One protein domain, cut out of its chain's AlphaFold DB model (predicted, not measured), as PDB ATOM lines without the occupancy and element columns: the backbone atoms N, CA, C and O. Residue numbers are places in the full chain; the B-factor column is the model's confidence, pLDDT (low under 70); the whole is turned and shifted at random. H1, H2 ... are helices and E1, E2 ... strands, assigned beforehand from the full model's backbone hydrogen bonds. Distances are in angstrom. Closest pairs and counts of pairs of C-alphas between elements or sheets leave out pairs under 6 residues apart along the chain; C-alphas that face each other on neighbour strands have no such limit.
ATOM      1  N   LEU A 174      53.586  47.142  22.304       90.00
ATOM      2  CA  LEU A 174      53.750  46.558  23.634       90.00
ATOM      3  C   LEU A 174      52.395  46.295  24.285       90.00
ATOM      4  O   LEU A 174      52.129  45.168  24.683       90.00
ATOM      5  N   GLY A 175      51.484  47.273  24.260       88.62
ATOM      6  CA  GLY A 175      50.134  47.080  24.787       88.62
ATOM      7  C   GLY A 175      49.365  45.959  24.080       88.62
ATOM      8  O   GLY A 175      48.574  45.257  24.707       88.62
ATOM      9  N   TRP A 176      49.601  45.743  22.781       90.06
ATOM     10  CA  TRP A 176      49.009  44.615  22.066       90.06
ATOM     11  C   TRP A 176      49.622  43.270  22.477       90.06
ATOM     12  O   TRP A 176      48.871  42.313  22.662       90.06
ATOM     13  N   LEU A 177      50.950  43.196  22.628       89.69
ATOM     14  CA  LEU A 177      51.668  41.995  23.069       89.69
ATOM     15  C   LEU A 177      51.254  41.588  24.491       89.69
ATOM     16  O   LEU A 177      50.845  40.443  24.696       89.69
ATOM     17  N   ASP A 178      51.252  42.537  25.427       87.81
ATOM     18  CA  ASP A 178      50.828  42.328  26.815       87.81
ATOM     19  C   ASP A 178      49.377  41.832  26.864       87.81
ATOM     20  O   ASP A 178      49.073  40.803  27.466       87.81
ATOM     21  N   ALA A 179      48.482  42.455  26.090       86.38
ATOM     22  CA  ALA A 179      47.091  42.020  25.994       86.38
ATOM     23  C   ALA A 179      46.902  40.629  25.352       86.38
ATOM     24  O   ALA A 179      45.792  40.090  25.400       86.38
ATOM     25  N   ARG A 180      47.902  40.044  24.672       92.94
ATOM     26  CA  ARG A 180      47.868  38.628  24.243       92.94
ATOM     27  C   ARG A 180      48.350  37.709  25.353       92.94
ATOM     28  O   ARG A 180      47.690  36.701  25.600       92.94
ATOM     29  N   ALA A 181      49.442  38.065  26.024       88.38
ATOM     30  CA  ALA A 181      49.949  37.313  27.167       88.38
ATOM     31  C   ALA A 181      48.887  37.213  28.280       88.38
ATOM     32  O   ALA A 181      48.542  36.106  28.693       88.38
ATOM     33  N   ASP A 182      48.278  38.338  28.663       86.62
ATOM     34  CA  ASP A 182      47.246  38.411  29.705       86.62
ATOM     35  C   ASP A 182      45.988  37.612  29.345       86.62
ATOM     36  O   ASP A 182      45.408  36.925  30.187       86.62
ATOM     37  N   ALA A 183      45.561  37.666  28.079       88.31
ATOM     38  CA  ALA A 183      44.391  36.922  27.621       88.31
ATOM     39  C   ALA A 183      44.607  35.407  27.741       88.31
ATOM     40  O   ALA A 183      43.724  34.690  28.213       88.31
ATOM     41  N   VAL A 184      45.788  34.914  27.353       94.06
ATOM     42  CA  VAL A 184      46.119  33.487  27.462       94.06
ATOM     43  C   VAL A 184      46.320  33.069  28.917       94.06
ATOM     44  O   VAL A 184      45.811  32.019  29.313       94.06
ATOM     45  N   ALA A 185      46.978  33.901  29.729       92.56
ATOM     46  CA  ALA A 185      47.118  33.673  31.166       92.56
ATOM     47  C   ALA A 185      45.748  33.568  31.853       92.56
ATOM     48  O   ALA A 185      45.484  32.597  32.559       92.56
ATOM     49  N   SER A 186      44.825  34.483  31.541       90.94
ATOM     50  CA  SER A 186      43.458  34.459  32.067       90.94
ATOM     51  C   SER A 186      42.709  33.169  31.716       90.94
ATOM     52  O   SER A 186      41.977  32.637  32.549       90.94
ATOM     53  N   VAL A 187      42.892  32.625  30.504       93.00
ATOM     54  CA  VAL A 187      42.306  31.326  30.125       93.00
ATOM     55  C   VAL A 187      42.967  30.178  30.898       93.00
ATOM     56  O   VAL A 187      42.260  29.298  31.391       93.00
ATOM     57  N   ALA A 188      44.294  30.191  31.055       92.69
ATOM     58  CA  ALA A 188      45.037  29.162  31.790       92.69
ATOM     59  C   ALA A 188      44.709  29.130  33.298       92.69
ATOM     60  O   ALA A 188      44.788  28.075  33.936       92.69
ATOM     61  N   GLU A 189      44.296  30.260  33.873       92.12
ATOM     62  CA  GLU A 189      43.868  30.379  35.272       92.12
ATOM     63  C   GLU A 189      42.442  29.869  35.531       92.12
ATOM     64  O   GLU A 189      42.041  29.700  36.686       92.12
ATOM     65  N   ARG A 190      41.654  29.577  34.486       94.19
ATOM     66  CA  ARG A 190      40.268  29.125  34.665       94.19
ATOM     67  C   ARG A 190      40.222  27.752  35.349       94.19
ATOM     68  O   ARG A 190      40.779  26.784  34.823       94.19
ATOM     69  N   PRO A 191      39.457  27.593  36.449       92.94
ATOM     70  CA  PRO A 191      39.351  26.307  37.139       92.94
ATOM     71  C   PRO A 191      38.755  25.178  36.287       92.94
ATOM     72  O   PRO A 191      38.939  24.004  36.608       92.94
ATOM     73  N   SER A 192      37.975  25.490  35.247       93.31
ATOM     74  CA  SER A 192      37.484  24.493  34.286       93.31
ATOM     75  C   SER A 192      38.628  23.944  33.434       93.31
ATOM     76  O   SER A 192      38.854  22.733  33.449       93.31
ATOM     77  N   ILE A 193      39.419  24.833  32.830       93.81
ATOM     78  CA  ILE A 193      40.591  24.500  32.014       93.81
ATOM     79  C   ILE A 193      41.626  23.723  32.829       93.81
ATOM     80  O   ILE A 193      42.029  22.637  32.422       93.81
ATOM     81  N   GLN A 194      41.987  24.194  34.026       92.38
ATOM     82  CA  GLN A 194      42.955  23.495  34.882       92.38
ATOM     83  C   GLN A 194      42.517  22.068  35.227       92.38
ATOM     84  O   GLN A 194      43.310  21.129  35.146       92.38
ATOM     85  N   ARG A 195      41.235  21.873  35.570       91.31
ATOM     86  CA  ARG A 195      40.691  20.540  35.871       91.31
ATOM     87  C   ARG A 195      40.661  19.643  34.639       91.31
ATOM     88  O   ARG A 195      40.984  18.464  34.759       91.31
ATOM     89  N   ALA A 196      40.269  20.175  33.485       91.94
ATOM     90  CA  ALA A 196      40.216  19.417  32.240       91.94
ATOM     91  C   ALA A 196      41.618  18.969  31.796       91.94
ATOM     92  O   ALA A 196      41.824  17.790  31.511       91.94
ATOM     93  N   VAL A 197      42.606  19.869  31.845       91.00
ATOM     94  CA  VAL A 197      44.003  19.550  31.518       91.00
ATOM     95  C   VAL A 197      44.600  18.553  32.515       91.00
ATOM     96  O   VAL A 197      45.268  17.611  32.099       91.00
ATOM     97  N   ALA A 198      44.319  18.685  33.816       88.94
ATOM     98  CA  ALA A 198      44.794  17.729  34.819       88.94
ATOM     99  C   ALA A 198      44.251  16.307  34.597       88.94
ATOM    100  O   ALA A 198      44.995  15.339  34.744       88.94
ATOM    101  N   ARG A 199      42.977  16.165  34.200       88.00
ATOM    102  CA  ARG A 199      42.411  14.856  33.819       88.00
ATOM    103  C   ARG A 199      43.069  14.310  32.561       88.00
ATOM    104  O   ARG A 199      43.402  13.130  32.517       88.00
ATOM    105  N   LEU A 200      43.281  15.171  31.565       85.50
ATOM    106  CA  LEU A 200      43.943  14.807  30.317       85.50
ATOM    107  C   LEU A 200      45.368  14.286  30.559       85.50
ATOM    108  O   LEU A 200      45.732  13.237  30.026       85.50
ATOM    109  N   ALA A 201      46.131  14.949  31.431       81.94
ATOM    110  CA  ALA A 201      47.472  14.527  31.830       81.94
ATOM    111  C   ALA A 201      47.493  13.193  32.607       81.94
ATOM    112  O   ALA A 201      48.456  12.440  32.500       81.94
ATOM    113  N   ALA A 202      46.434  12.873  33.362       82.69
ATOM    114  CA  ALA A 202      46.331  11.647  34.161       82.69
ATOM    115  C   ALA A 202      45.882  10.398  33.366       82.69
ATOM    116  O   ALA A 202      45.742   9.324  33.952       82.69
ATOM    117  N   GLY A 203      45.661  10.522  32.052       75.38
ATOM    118  CA  GLY A 203      45.176   9.439  31.192       75.38
ATOM    119  C   GLY A 203      43.661   9.494  30.994       75.38
ATOM    120  O   GLY A 203      42.919   8.712  31.584       75.38
ATOM    121  N   SER A 204      43.205  10.419  30.146       75.00
ATOM    122  CA  SER A 204      41.777  10.634  29.887       75.00
ATOM    123  C   SER A 204      41.217   9.822  28.717       75.00
ATOM    124  O   SER A 204      41.928   9.376  27.808       75.00
ATOM    125  N   SER A 205      39.889   9.723  28.699       84.00
ATOM    126  CA  SER A 205      39.107   9.203  27.578       84.00
ATOM    127  C   SER A 205      39.107  10.154  26.369       84.00
ATOM    128  O   SER A 205      39.386  11.350  26.491       84.00
ATOM    129  N   GLN A 206      38.743   9.631  25.191       85.69
ATOM    130  CA  GLN A 206      38.536  10.443  23.983       85.69
ATOM    131  C   GLN A 206      37.449  11.509  24.193       85.69
ATOM    132  O   GLN A 206      37.611  12.646  23.772       85.69
ATOM    133  N   ARG A 207      36.383  11.169  24.926       87.50
ATOM    134  CA  ARG A 207      35.290  12.094  25.244       87.50
ATOM    135  C   ARG A 207      35.775  13.331  26.003       87.50
ATOM    136  O   ARG A 207      35.368  14.437  25.682       87.50
ATOM    137  N   GLU A 208      36.654  13.152  26.986       86.38
ATOM    138  CA  GLU A 208      37.212  14.270  27.759       86.38
ATOM    139  C   GLU A 208      38.133  15.159  26.912       86.38
ATOM    140  O   GLU A 208      38.172  16.370  27.123       86.38
ATOM    141  N   ARG A 209      38.836  14.584  25.924       87.75
ATOM    142  CA  ARG A 209      39.582  15.379  24.934       87.75
ATOM    143  C   ARG A 209      38.641  16.222  24.089       87.75
ATOM    144  O   ARG A 209      38.883  17.413  23.940       87.75
ATOM    145  N   ASP A 210      37.574  15.623  23.571       88.62
ATOM    146  CA  ASP A 210      36.612  16.313  22.710       88.62
ATOM    147  C   ASP A 210      35.887  17.446  23.469       88.62
ATOM    148  O   ASP A 210      35.691  18.534  22.926       88.62
ATOM    149  N   GLU A 211      35.553  17.231  24.748       90.00
ATOM    150  CA  GLU A 211      34.989  18.260  25.636       90.00
ATOM    151  C   GLU A 211      35.968  19.433  25.840       90.00
ATOM    152  O   GLU A 211      35.567  20.592  25.707       90.00
ATOM    153  N   LEU A 212      37.257  19.153  26.077       90.62
ATOM    154  CA  LEU A 212      38.282  20.195  26.196       90.62
ATOM    155  C   LEU A 212      38.502  20.947  24.874       90.62
ATOM    156  O   LEU A 212      38.627  22.169  24.888       90.62
ATOM    157  N   VAL A 213      38.521  20.253  23.732       90.44
ATOM    158  CA  VAL A 213      38.612  20.888  22.403       90.44
ATOM    159  C   VAL A 213      37.459  21.870  22.197       90.44
ATOM    160  O   VAL A 213      37.677  22.985  21.721       90.44
ATOM    161  N   LEU A 214      36.236  21.485  22.573       87.69
ATOM    162  CA  LEU A 214      35.063  22.345  22.440       87.69
ATOM    163  C   LEU A 214      35.153  23.584  23.345       87.69
ATOM    164  O   LEU A 214      34.855  24.692  22.891       87.69
ATOM    165  N   GLU A 215      35.588  23.412  24.597       92.06
ATOM    166  CA  GLU A 215      35.792  24.516  25.544       92.06
ATOM    167  C   GLU A 215      36.882  25.482  25.051       92.06
ATOM    168  O   GLU A 215      36.649  26.691  24.951       92.06
ATOM    169  N   LEU A 216      38.035  24.952  24.630       89.50
ATOM    170  CA  LEU A 216      39.129  25.738  24.057       89.50
ATOM    171  C   LEU A 216      38.711  26.458  22.769       89.50
ATOM    172  O   LEU A 216      39.098  27.604  22.567       89.50
ATOM    173  N   GLY A 217      37.867  25.850  21.931       84.00
ATOM    174  CA  GLY A 217      37.289  26.508  20.755       84.00
ATOM    175  C   GLY A 217      36.373  27.695  21.101       84.00
ATOM    176  O   GLY A 217      36.240  28.639  20.315       84.00
ATOM    177  N   GLY A 218      35.753  27.690  22.285       83.25
ATOM    178  CA  GLY A 218      35.056  28.848  22.850       83.25
ATOM    179  C   GLY A 218      36.022  29.989  23.164       83.25
ATOM    180  O   GLY A 218      35.849  31.097  22.650       83.25
ATOM    181  N   HIS A 219      37.075  29.695  23.929       89.94
ATOM    182  CA  HIS A 219      38.087  30.686  24.310       89.94
ATOM    183  C   HIS A 219      38.896  31.200  23.126       89.94
ATOM    184  O   HIS A 219      39.216  32.381  23.086       89.94
ATOM    185  N   LEU A 220      39.148  30.364  22.118       84.88
ATOM    186  CA  LEU A 220      39.835  30.762  20.896       84.88
ATOM    187  C   LEU A 220      39.151  31.956  20.222       84.88
ATOM    188  O   LEU A 220      39.815  32.913  19.830       84.88
ATOM    189  N   ARG A 221      37.815  31.946  20.158       81.31
ATOM    190  CA  ARG A 221      37.032  33.070  19.622       81.31
ATOM    191  C   ARG A 221      37.015  34.273  20.560       81.31
ATOM    192  O   ARG A 221      37.095  35.398  20.080       81.31
ATOM    193  N   GLU A 222      36.920  34.036  21.867       83.50
ATOM    194  CA  GLU A 222      36.930  35.078  22.906       83.50
ATOM    195  C   GLU A 222      38.215  35.914  22.852       83.50
ATOM    196  O   GLU A 222      38.152  37.142  22.842       83.50
ATOM    197  N   VAL A 223      39.372  35.258  22.731       84.88
ATOM    198  CA  VAL A 223      40.682  35.925  22.669       84.88
ATOM    199  C   VAL A 223      41.081  36.353  21.253       84.88
ATOM    200  O   VAL A 223      42.127  36.969  21.075       84.88
ATOM    201  N   GLN A 224      40.247  36.067  20.245       85.75
ATOM    202  CA  GLN A 224      40.523  36.327  18.823       85.75
ATOM    203  C   GLN A 224      41.769  35.589  18.292       85.75
ATOM    204  O   GLN A 224      42.502  36.114  17.451       85.75
ATOM    205  N   GLY A 225      42.026  34.379  18.792       87.75
ATOM    206  CA  GLY A 225      43.075  33.501  18.281       87.75
ATOM    207  C   GLY A 225      42.632  32.715  17.042       87.75
ATOM    208  O   GLY A 225      41.448  32.631  16.713       87.75
ATOM    209  N   VAL A 226      43.607  32.121  16.355       90.50
ATOM    210  CA  VAL A 226      43.424  31.294  15.144       90.50
ATOM    211  C   VAL A 226      43.833  29.831  15.342       90.50
ATOM    212  O   VAL A 226      43.498  28.976  14.521       90.50
ATOM    213  N   GLY A 227      44.501  29.525  16.449       93.50
ATOM    214  CA  GLY A 227      44.740  28.174  16.925       93.50
ATOM    215  C   GLY A 227      45.146  28.135  18.396       93.50
ATOM    216  O   GLY A 227      45.380  29.166  19.030       93.50
ATOM    217  N   VAL A 228      45.174  26.927  18.944       95.56
ATOM    218  CA  VAL A 228      45.541  26.645  20.329       95.56
ATOM    219  C   VAL A 228      46.239  25.293  20.422       95.56
ATOM    220  O   VAL A 228      45.807  24.312  19.816       95.56
ATOM    221  N   GLU A 229      47.311  25.248  21.201       93.75
ATOM    222  CA  GLU A 229      48.103  24.062  21.492       93.75
ATOM    223  C   GLU A 229      48.256  23.888  23.005       93.75
ATOM    224  O   GLU A 229      48.392  24.856  23.758       93.75
ATOM    225  N   LEU A 230      48.251  22.637  23.453       92.25
ATOM    226  CA  LEU A 230      48.482  22.264  24.842       92.25
ATOM    227  C   LEU A 230      49.731  21.393  24.935       92.25
ATOM    228  O   LEU A 230      49.823  20.349  24.293       92.25
ATOM    229  N   TRP A 231      50.653  21.795  25.796       89.19
ATOM    230  CA  TRP A 231      51.956  21.169  25.972       89.19
ATOM    231  C   TRP A 231      52.091  20.669  27.404       89.19
ATOM    232  O   TRP A 231      51.817  21.421  28.334       89.19
ATOM    233  N   LEU A 232      52.523  19.425  27.611       83.62
ATOM    234  CA  LEU A 232      52.861  18.930  28.950       83.62
ATOM    235  C   LEU A 232      54.352  19.116  29.186       83.62
ATOM    236  O   LEU A 232      55.155  18.655  28.380       83.62
ATOM    237  N   GLY A 233      54.710  19.791  30.274       70.38
ATOM    238  CA  GLY A 233      56.076  19.797  30.780       70.38
ATOM    239  C   GLY A 233      56.253  18.674  31.797       70.38
ATOM    240  O   GLY A 233      55.321  18.331  32.525       70.38
ATOM    241  N   ASP A 234      57.462  18.137  31.897       56.59
ATOM    242  CA  ASP A 234      57.833  17.131  32.900       56.59
ATOM    243  C   ASP A 234      57.943  17.698  34.332       56.59
ATOM    244  O   ASP A 234      58.288  16.980  35.266       56.59
ATOM    245  N   GLY A 235      57.618  18.980  34.543       48.12
ATOM    246  CA  GLY A 235      57.714  19.627  35.854       48.12
ATOM    247  C   GLY A 235      59.155  19.775  36.360       48.12
ATOM    248  O   GLY A 235      59.352  20.258  37.476       48.12
ATOM    249  N   GLY A 236      60.157  19.407  35.554       42.50
ATOM    250  CA  GLY A 236      61.569  19.582  35.855       42.50
ATOM    251  C   GLY A 236      62.013  20.995  35.505       42.50
ATOM    252  O   GLY A 236      62.273  21.315  34.349       42.50
ATOM    253  N   ILE A 237      62.140  21.860  36.510       43.22
ATOM    254  CA  ILE A 237      62.895  23.109  36.371       43.22
ATOM    255  C   ILE A 237      64.384  22.737  36.406       43.22
ATOM    256  O   ILE A 237      65.057  22.982  37.398       43.22
ATOM    257  N   ASP A 238      64.894  22.111  35.346       40.34
ATOM    258  CA  ASP A 238      66.334  21.998  35.107       40.34
ATOM    259  C   ASP A 238      66.636  22.510  33.697       40.34
ATOM    260  O   ASP A 238      66.437  21.851  32.678       40.34
ATOM    261  N   ALA A 239      67.085  23.763  33.661       41.94
ATOM    262  CA  ALA A 239      67.255  24.612  32.486       41.94
ATOM    263  C   ALA A 239      68.418  24.205  31.553       41.94
ATOM    264  O   ALA A 239      69.005  25.062  30.893       41.94
ATOM    265  N   THR A 240      68.781  22.923  31.491       40.75
ATOM    266  CA  THR A 240      69.914  22.427  30.690       40.75
ATOM    267  C   THR A 240      69.548  21.330  29.692       40.75
ATOM    268  O   THR A 240      70.347  21.063  28.793       40.75
ATOM    269  N   SER A 241      68.348  20.735  29.759       42.44
ATOM    270  CA  SER A 241      67.893  19.781  28.741       42.44
ATOM    271  C   SER A 241      67.049  20.494  27.674       42.44
ATOM    272  O   SER A 241      65.915  20.919  27.862       42.44
ATOM    273  N   SER A 242      67.644  20.661  26.498       44.09
ATOM    274  CA  SER A 242      67.056  21.301  25.315       44.09
ATOM    275  C   SER A 242      65.924  20.479  24.649       44.09
ATOM    276  O   SER A 242      65.664  20.680  23.464       44.09
ATOM    277  N   SER A 243      65.274  19.518  25.325       48.56
ATOM    278  CA  SER A 243      64.412  18.530  24.640       48.56
ATOM    279  C   SER A 243      63.194  18.001  25.422       48.56
ATOM    280  O   SER A 243      62.875  16.818  25.307       48.56
ATOM    281  N   ALA A 244      62.500  18.818  26.219       52.66
ATOM    282  CA  ALA A 244      61.351  18.327  27.000       52.66
ATOM    283  C   ALA A 244      60.025  18.210  26.207       52.66
ATOM    284  O   ALA A 244      59.141  17.455  26.602       52.66
ATOM    285  N   PHE A 245      59.874  18.914  25.079       54.66
ATOM    286  CA  PHE A 245      58.624  18.956  24.313       54.66
ATOM    287  C   PHE A 245      58.826  18.355  22.919       54.66
ATOM    288  O   PHE A 245      59.533  18.934  22.102       54.66
ATOM    289  N   VAL A 246      58.232  17.189  22.647       55.06
ATOM    290  CA  VAL A 246      58.339  16.538  21.325       55.06
ATOM    291  C   VAL A 246      57.135  16.875  20.444       55.06
ATOM    292  O   VAL A 246      57.312  17.212  19.281       55.06
ATOM    293  N   GLU A 247      55.922  16.856  21.000       70.44
ATOM    294  CA  GLU A 247      54.672  17.181  20.298       70.44
ATOM    295  C   GLU A 247      53.649  17.769  21.287       70.44
ATOM    296  O   GLU A 247      53.680  17.421  22.477       70.44
ATOM    297  N   PRO A 248      52.721  18.630  20.833       85.38
ATOM    298  CA  PRO A 248      51.612  19.071  21.659       85.38
ATOM    299  C   PRO A 248      50.661  17.897  21.929       85.38
ATOM    300  O   PRO A 248      50.359  17.084  21.057       85.38
ATOM    301  N   LEU A 249      50.126  17.837  23.146       85.19
ATOM    302  CA  LEU A 249      49.110  16.861  23.544       85.19
ATOM    303  C   LEU A 249      47.787  17.069  22.792       85.19
ATOM    304  O   LEU A 249      47.009  16.134  22.597       85.19
ATOM    305  N   LEU A 250      47.525  18.318  22.419       87.94
ATOM    306  CA  LEU A 250      46.350  18.761  21.688       87.94
ATOM    307  C   LEU A 250      46.743  19.970  20.844       87.94
ATOM    308  O   LEU A 250      47.428  20.864  21.335       87.94
ATOM    309  N   SER A 251      46.285  19.998  19.596       90.62
ATOM    310  CA  SER A 251      46.463  21.120  18.676       90.62
ATOM    311  C   SER A 251      45.169  21.314  17.889       90.62
ATOM    312  O   SER A 251      44.602  20.355  17.362       90.62
ATOM    313  N   VAL A 252      44.657  22.543  17.871       87.94
ATOM    314  CA  VAL A 252      43.410  22.924  17.202       87.94
ATOM    315  C   VAL A 252      43.658  24.204  16.417       87.94
ATOM    316  O   VAL A 252      44.130  25.189  16.976       87.94
ATOM    317  N   GLY A 253      43.281  24.226  15.137       89.12
ATOM    318  CA  GLY A 253      43.453  25.399  14.277       89.12
ATOM    319  C   GLY A 253      44.877  25.551  13.739       89.12
ATOM    320  O   GLY A 253      45.567  24.561  13.501       89.12
ATOM    321  N   LEU A 254      45.296  26.793  13.484       89.06
ATOM    322  CA  LEU A 254      46.611  27.095  12.914       89.06
ATOM    323  C   LEU A 254      47.691  27.103  14.002       89.06
ATOM    324  O   LEU A 254      47.579  27.846  14.971       89.06
ATOM    325  N   ALA A 255      48.764  26.339  13.822       91.69
ATOM    326  CA  ALA A 255      49.899  26.322  14.741       91.69
ATOM    327  C   ALA A 255      51.046  27.220  14.249       91.69
ATOM    328  O   ALA A 255      51.137  27.570  13.068       91.69
ATOM    329  N   ALA A 256      51.957  27.561  15.157       92.19
ATOM    330  CA  ALA A 256      53.273  28.055  14.773       92.19
ATOM    331  C   ALA A 256      54.104  26.918  14.159       92.19
ATOM    332  O   ALA A 256      53.907  25.746  14.492       92.19
ATOM    333  N   ARG A 257      55.045  27.249  13.270       91.94
ATOM    334  CA  ARG A 257      55.923  26.261  12.644       91.94
ATOM    335  C   ARG A 257      56.699  25.498  13.724       91.94
ATOM    336  O   ARG A 257      57.353  26.137  14.550       91.94
ATOM    337  N   PRO A 258      56.673  24.155  13.704       89.38
ATOM    338  CA  PRO A 258      57.510  23.359  14.586       89.38
ATOM    339  C   PRO A 258      58.992  23.702  14.435       89.38
ATOM    340  O   PRO A 258      59.504  23.784  13.318       89.38
ATOM    341  N   GLY A 259      59.674  23.900  15.562       87.38
ATOM    342  CA  GLY A 259      61.103  24.173  15.591       87.38
ATOM    343  C   GLY A 259      61.552  24.950  16.831       87.38
ATOM    344  O   GLY A 259      60.719  25.380  17.634       87.38
ATOM    345  N   PRO A 260      62.870  25.208  16.947       85.69
ATOM    346  CA  PRO A 260      63.484  25.745  18.164       85.69
ATOM    347  C   PRO A 260      62.901  27.080  18.630       85.69
ATOM    348  O   PRO A 260      62.861  27.362  19.823       85.69
ATOM    349  N   GLU A 261      62.447  27.913  17.694       86.69
ATOM    350  CA  GLU A 261      61.864  29.215  18.010       86.69
ATOM    351  C   GLU A 261      60.526  29.086  18.749       86.69
ATOM    352  O   GLU A 261      60.334  29.722  19.785       86.69
ATOM    353  N   ARG A 262      59.621  28.227  18.265       89.31
ATOM    354  CA  ARG A 262      58.345  27.938  18.935       89.31
ATOM    355  C   ARG A 262      58.594  27.362  20.327       89.31
ATOM    356  O   ARG A 262      58.010  27.821  21.309       89.31
ATOM    357  N   ASP A 263      59.498  26.391  20.408       88.06
ATOM    358  CA  ASP A 263      59.788  25.660  21.641       88.06
ATOM    359  C   ASP A 263      60.427  26.577  22.698       88.06
ATOM    360  O   ASP A 263      60.131  26.464  23.892       88.06
ATOM    361  N   ALA A 264      61.240  27.549  22.269       87.44
ATOM    362  CA  ALA A 264      61.804  28.572  23.143       87.44
ATOM    363  C   ALA A 264      60.719  29.449  23.788       87.44
ATOM    364  O   ALA A 264      60.808  29.721  24.987       87.44
ATOM    365  N   TRP A 265      59.684  29.845  23.038       89.62
ATOM    366  CA  TRP A 265      58.571  30.656  23.553       89.62
ATOM    367  C   TRP A 265      57.634  29.872  24.477       89.62
ATOM    368  O   TRP A 265      57.183  30.394  25.497       89.62
ATOM    369  N   ILE A 266      57.390  28.593  24.190       89.94
ATOM    370  CA  ILE A 266      56.664  27.702  25.110       89.94
ATOM    371  C   ILE A 266      57.448  27.544  26.419       89.94
ATOM    372  O   ILE A 266      56.899  27.690  27.512       89.94
ATOM    373  N   SER A 267      58.758  27.314  26.312       87.12
ATOM    374  CA  SER A 267      59.644  27.173  27.468       87.12
ATOM    375  C   SER A 267      59.773  28.470  28.271       87.12
ATOM    376  O   SER A 267      59.904  28.419  29.493       87.12
ATOM    377  N   ALA A 268      59.729  29.634  27.615       87.69
ATOM    378  CA  ALA A 268      59.715  30.933  28.283       87.69
ATOM    379  C   ALA A 268      58.483  31.076  29.179       87.69
ATOM    380  O   ALA A 268      58.642  31.334  30.369       87.69
ATOM    381  N   ALA A 269      57.284  30.766  28.676       90.12
ATOM    382  CA  ALA A 269      56.073  30.799  29.496       90.12
ATOM    383  C   ALA A 269      56.142  29.846  30.696       90.12
ATOM    384  O   ALA A 269      55.709  30.202  31.788       90.12
ATOM    385  N   MET A 270      56.740  28.662  30.544       86.88
ATOM    386  CA  MET A 270      56.936  27.738  31.670       86.88
ATOM    387  C   MET A 270      57.838  28.307  32.775       86.88
ATOM    388  O   MET A 270      57.630  27.998  33.951       86.88
ATOM    389  N   ARG A 271      58.831  29.134  32.425       87.12
ATOM    390  CA  ARG A 271      59.732  29.778  33.395       87.12
ATOM    391  C   ARG A 271      59.142  31.054  33.988       87.12
ATOM    392  O   ARG A 271      59.268  31.278  35.187       87.12
ATOM    393  N   GLU A 272      58.515  31.870  33.151       87.19
ATOM    394  CA  GLU A 272      58.132  33.255  33.461       87.19
ATOM    395  C   GLU A 272      56.639  33.400  33.800       87.19
ATOM    396  O   GLU A 272      56.205  34.443  34.273       87.19
ATOM    397  N   GLY A 273      55.847  32.341  33.616       90.12
ATOM    398  CA  GLY A 273      54.402  32.314  33.853       90.12
ATOM    399  C   GLY A 273      53.594  32.585  32.587       90.12
ATOM    400  O   GLY A 273      52.640  31.861  32.311       90.12
ATOM    401  N   ALA A 274      54.009  33.555  31.777       91.50
ATOM    402  CA  ALA A 274      53.467  33.805  30.448       91.50
ATOM    403  C   ALA A 274      54.557  34.343  29.517       91.50
ATOM    404  O   ALA A 274      55.548  34.904  29.977       91.50
ATOM    405  N   ALA A 275      54.389  34.150  28.213       91.06
ATOM    406  CA  ALA A 275      55.280  34.688  27.197       91.06
ATOM    407  C   ALA A 275      54.511  34.967  25.904       91.06
ATOM    408  O   ALA A 275      53.504  34.322  25.610       91.06
ATOM    409  N   VAL A 276      55.002  35.914  25.108       93.62
ATOM    410  CA  VAL A 276      54.448  36.237  23.792       93.62
ATOM    411  C   VAL A 276      55.579  36.417  22.788       93.62
ATOM    412  O   VAL A 276      56.560  37.105  23.055       93.62
ATOM    413  N   SER A 277      55.450  35.767  21.636       93.12
ATOM    414  CA  SER A 277      56.420  35.833  20.554       93.12
ATOM    415  C   SER A 277      56.217  37.065  19.676       93.12
ATOM    416  O   SER A 277      55.182  37.728  19.690       93.12
ATOM    417  N   PHE A 278      57.191  37.316  18.810       91.75
ATOM    418  CA  PHE A 278      56.996  38.147  17.617       91.75
ATOM    419  C   PHE A 278      56.445  37.300  16.469       91.75
ATOM    420  O   PHE A 278      56.233  36.098  16.662       91.75
ATOM    421  N   PRO A 279      56.187  37.891  15.289       93.25
ATOM    422  CA  PRO A 279      55.810  37.124  14.118       93.25
ATOM    423  C   PRO A 279      56.822  36.012  13.836       93.25
ATOM    424  O   PRO A 279      57.967  36.263  13.461       93.25
ATOM    425  N   ILE A 280      56.366  34.782  14.022       92.31
ATOM    426  CA  ILE A 280      57.053  33.555  13.651       92.31
ATOM    427  C   ILE A 280      56.289  32.910  12.510       92.31
ATOM    428  O   ILE A 280      55.115  33.198  12.262       92.31
ATOM    429  N   ASP A 281      56.963  32.043  11.777       91.19
ATOM    430  CA  ASP A 281      56.309  31.371  10.673       91.19
ATOM    431  C   ASP A 281      55.164  30.473  11.155       91.19
ATOM    432  O   ASP A 281      55.274  29.788  12.172       91.19
ATOM    433  N   ALA A 282      54.074  30.447  10.394       89.88
ATOM    434  CA  ALA A 282      52.991  29.500  10.604       89.88
ATOM    435  C   ALA A 282      53.401  28.078  10.184       89.88
ATOM    436  O   ALA A 282      54.321  27.880   9.379       89.88
ATOM    437  N   SER A 283      52.698  27.079  10.721       89.19
ATOM    438  CA  SER A 283      52.893  25.674  10.352       89.19
ATOM    439  C   SER A 283      52.574  25.408   8.879       89.19
ATOM    440  O   SER A 283      53.283  24.632   8.243       89.19
ATOM    441  N   ASP A 284      51.568  26.091   8.328       84.69
ATOM    442  CA  ASP A 284      51.293  26.151   6.892       84.69
ATOM    443  C   ASP A 284      52.070  27.325   6.257       84.69
ATOM    444  O   ASP A 284      51.749  28.484   6.538       84.69
ATOM    445  N   PRO A 285      53.067  27.072   5.385       77.19
ATOM    446  CA  PRO A 285      53.848  28.123   4.731       77.19
ATOM    447  C   PRO A 285      53.038  29.051   3.815       77.19
ATOM    448  O   PRO A 285      53.538  30.116   3.459       77.19
ATOM    449  N   ALA A 286      51.827  28.653   3.405       74.38
ATOM    450  CA  ALA A 286      50.927  29.506   2.633       74.38
ATOM    451  C   ALA A 286      50.219  30.560   3.502       74.38
ATOM    452  O   ALA A 286      49.664  31.525   2.971       74.38
ATOM    453  N   GLN A 287      50.223  30.389   4.826       76.56
ATOM    454  CA  GLN A 287      49.638  31.344   5.760       76.56
ATOM    455  C   GLN A 287      50.622  32.459   6.110       76.56
ATOM    456  O   GLN A 287      51.844  32.310   6.048       76.56
ATOM    457  N   ALA A 288      50.063  33.598   6.511       77.88
ATOM    458  CA  ALA A 288      50.849  34.696   7.049       77.88
ATOM    459  C   ALA A 288      51.530  34.294   8.373       77.88
ATOM    460  O   ALA A 288      51.049  33.383   9.054       77.88
ATOM    461  N   PRO A 289      52.611  34.991   8.771       88.44
ATOM    462  CA  PRO A 289      53.215  34.808  10.084       88.44
ATOM    463  C   PRO A 289      52.192  34.923  11.220       88.44
ATOM    464  O   PRO A 289      51.219  35.680  11.142       88.44
ATOM    465  N   VAL A 290      52.448  34.196  12.300       93.31
ATOM    466  CA  VAL A 290      51.614  34.170  13.503       93.31
ATOM    467  C   VAL A 290      52.387  34.699  14.700       93.31
ATOM    468  O   VAL A 290      53.611  34.650  14.739       93.31
ATOM    469  N   VAL A 291      51.665  35.194  15.694       95.44
ATOM    470  CA  VAL A 291      52.202  35.491  17.023       95.44
ATOM    471  C   VAL A 291      51.707  34.414  17.979       95.44
ATOM    472  O   VAL A 291      50.520  34.101  17.987       95.44
ATOM    473  N   LEU A 292      52.605  33.830  18.761       96.25
ATOM    474  CA  LEU A 292      52.306  32.819  19.768       96.25
ATOM    475  C   LEU A 292      52.268  33.490  21.139       96.25
ATOM    476  O   LEU A 292      53.261  34.092  21.528       96.25
ATOM    477  N   ALA A 293      51.175  33.369  21.887       96.19
ATOM    478  CA  ALA A 293      51.180  33.689  23.313       96.19
ATOM    479  C   ALA A 293      50.914  32.425  24.121       96.19
ATOM    480  O   ALA A 293      50.002  31.659  23.810       96.19
ATOM    481  N   SER A 294      51.721  32.193  25.142       95.56
ATOM    482  CA  SER A 294      51.704  30.993  25.965       95.56
ATOM    483  C   SER A 294      51.630  31.360  27.439       95.56
ATOM    484  O   SER A 294      52.208  32.351  27.877       95.56
ATOM    485  N   ALA A 295      50.924  30.546  28.216       95.81
ATOM    486  CA  ALA A 295      50.863  30.668  29.664       95.81
ATOM    487  C   ALA A 295      51.077  29.314  30.332       95.81
ATOM    488  O   ALA A 295      50.620  28.273  29.847       95.81
ATOM    489  N   ARG A 296      51.770  29.339  31.468       94.00
ATOM    490  CA  ARG A 296      51.959  28.182  32.332       94.00
ATOM    491  C   ARG A 296      50.653  27.861  33.044       94.00
ATOM    492  O   ARG A 296      50.038  28.707  33.681       94.00
ATOM    493  N   LEU A 297      50.290  26.592  33.002       91.12
ATOM    494  CA  LEU A 297      49.145  26.018  33.679       91.12
ATOM    495  C   LEU A 297      49.658  25.044  34.753       91.12
ATOM    496  O   LEU A 297      50.238  24.010  34.413       91.12
ATOM    497  N   PRO A 298      49.487  25.347  36.050       87.06
ATOM    498  CA  PRO A 298      49.917  24.455  37.120       87.06
ATOM    499  C   PRO A 298      49.029  23.209  37.189       87.06
ATOM    500  O   PRO A 298      47.802  23.297  37.119       87.06
ATOM    501  N   LEU A 299      49.652  22.043  37.364       83.81
ATOM    502  CA  LEU A 299      48.969  20.762  37.518       83.81
ATOM    503  C   LEU A 299      49.153  20.195  38.935       83.81
ATOM    504  O   LEU A 299      50.110  20.543  39.635       83.81
ATOM    505  N   PRO A 300      48.251  19.298  39.382       81.38
ATOM    506  CA  PRO A 300      48.438  18.567  40.631       81.38
ATOM    507  C   PRO A 300      49.783  17.828  40.669       81.38
ATOM    508  O   PRO A 300      50.267  17.344  39.650       81.38
ATOM    509  N   GLY A 301      50.381  17.717  41.858       75.69
ATOM    510  CA  GLY A 301      51.648  16.997  42.040       75.69
ATOM    511  C   GLY A 301      52.902  17.767  41.612       75.69
ATOM    512  O   GLY A 301      53.968  17.169  41.543       75.69
ATOM    513  N   GLY A 302      52.796  19.074  41.342       75.94
ATOM    514  CA  GLY A 302      53.940  19.932  40.997       75.94
ATOM    515  C   GLY A 302      54.302  19.949  39.509       75.94
ATOM    516  O   GLY A 302      55.196  20.695  39.113       75.94
ATOM    517  N   ALA A 303      53.590  19.181  38.681       80.69
ATOM    518  CA  ALA A 303      53.713  19.234  37.230       80.69
ATOM    519  C   ALA A 303      53.158  20.555  36.659       80.69
ATOM    520  O   ALA A 303      52.433  21.300  37.327       80.69
ATOM    521  N   ALA A 304      53.479  20.849  35.400       87.25
ATOM    522  CA  ALA A 304      52.934  22.003  34.694       87.25
ATOM    523  C   ALA A 304      52.684  21.685  33.219       87.25
ATOM    524  O   ALA A 304      53.398  20.898  32.603       87.25
ATOM    525  N   ALA A 305      51.679  22.338  32.655       90.06
ATOM    526  CA  ALA A 305      51.420  22.395  31.226       90.06
ATOM    527  C   ALA A 305      51.648  23.824  30.715       90.06
ATOM    528  O   ALA A 305      51.681  24.769  31.500       90.06
ATOM    529  N   ALA A 306      51.801  23.992  29.408       92.81
ATOM    530  CA  ALA A 306      51.720  25.288  28.757       92.81
ATOM    531  C   ALA A 306      50.520  25.283  27.817       92.81
ATOM    532  O   ALA A 306      50.366  24.389  26.983       92.81
ATOM    533  N   LEU A 307      49.668  26.287  27.975       95.44
ATOM    534  CA  LEU A 307      48.572  26.575  27.068       95.44
ATOM    535  C   LEU A 307      49.041  27.680  26.127       95.44
ATOM    536  O   LEU A 307      49.399  28.756  26.597       95.44
ATOM    537  N   ALA A 308      49.066  27.417  24.825       95.94
ATOM    538  CA  ALA A 308      49.584  28.348  23.835       95.94
ATOM    539  C   ALA A 308      48.526  28.660  22.778       95.94
ATOM    540  O   ALA A 308      48.011  27.754  22.137       95.94
ATOM    541  N   PHE A 309      48.206  29.935  22.581       96.88
ATOM    542  CA  PHE A 309      47.334  30.405  21.510       96.88
ATOM    543  C   PHE A 309      48.159  31.055  20.407       96.88
ATOM    544  O   PHE A 309      49.120  31.778  20.671       96.88
ATOM    545  N   THR A 310      47.747  30.836  19.166       96.69
ATOM    546  CA  THR A 310      48.290  31.525  17.997       96.69
ATOM    547  C   THR A 310      47.340  32.627  17.547       96.69
ATOM    548  O   THR A 310      46.113  32.486  17.572       96.69
ATOM    549  N   PHE A 311      47.912  33.738  17.102       91.50
ATOM    550  CA  PHE A 311      47.208  34.923  16.629       91.50
ATOM    551  C   PHE A 311      47.711  35.288  15.236       91.50
ATOM    552  O   PHE A 311      48.906  35.199  14.959       91.50
ATOM    553  N   ASP A 312      46.814  35.741  14.362       86.94
ATOM    554  CA  ASP A 312      47.209  36.277  13.058       86.94
ATOM    555  C   ASP A 312      48.015  37.572  13.256       86.94
ATOM    556  O   ASP A 312      47.474  38.587  13.714       86.94
ATOM    557  N   ALA A 313      49.303  37.564  12.890       89.50
ATOM    558  CA  ALA A 313      50.164  38.733  13.047       89.50
ATOM    559  C   ALA A 313      49.647  39.944  12.248       89.50
ATOM    560  O   ALA A 313      49.901  41.091  12.625       89.50
TER     561      ALA A 313
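AT A GLANCE: This is residues 174 to 313 of the 448 residues of the protein "Usp domain-containing protein" of Myxococcales bacterium (UniProt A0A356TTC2). A twisted five-stranded sheet is the middle of three layers, with H1, H2 and H3 covering one face and H4 packed on the other. The printed part has 140 residues, with named elements in the order H1 H2 H3 E1 E2 H4 E3 E4 E5, four helices and five strands. The sheet, E2 E1 E5 E4 E3, is antiparallel; the class is mixed. The whole is compact, with a radius of gyration of the C-alphas of 13.9 A and spans of 36 by 36 by 28 A.

IN THESE COORDINATES: H1, residues 174 to 188, begins at C-alpha 174 (53.750, 46.558, 23.634). H2 is residues 191 to 201 and H3 206 to 222, 24.7 A long. E1 is 227 to 233, E2 250 to 253, H4 260 to 272 and E3 274 to 276. E4 is 290 to 298, 25.6 A; E5, 304 to 312, 26.5 A, ends at C-alpha 312 (47.209, 36.277, 13.058).

HOW THE PARTS SIT: E3, E4 and E5 form a meander, each strand the antiparallel neighbour of the one before. Within hydrogen-bond range are N 294 and O 275, 2.8 A, for E4 and E3; N 307 and O 295, 2.9 A, for E5 and E4; N 231 and O 306, 2.9 A, for E1 and E5; and N 230 and O 250, 2.9 A, for E2 and E1. H1, H2 and H3 are on the same face, at heights of 7.2 A, 8.9 A and 9.2 A over the sheet. H2 and H3 form a helical hairpin and touch, H3 with residues 208 to 212 alone; their closest C-alphas, of Ala 196 and Leu 212, are 6.4 A apart. H4 is on the opposite face at 7.5 A; its closest C-alpha pair with E4 is Met 270 and Arg 296, 5.0 A. Every O i to N i+4 pair is within range in H2 and H4, 10 of 11 in H1 and 12 of 13 in H3.

THE WHOLE: The farthest C-alphas, of Ala 286 and Gly 301, are 41.4 A apart. The printed part has no cut. The links E1 to E2 and E3 to E4 are long. Residues 234 to 246 have pLDDT under 70.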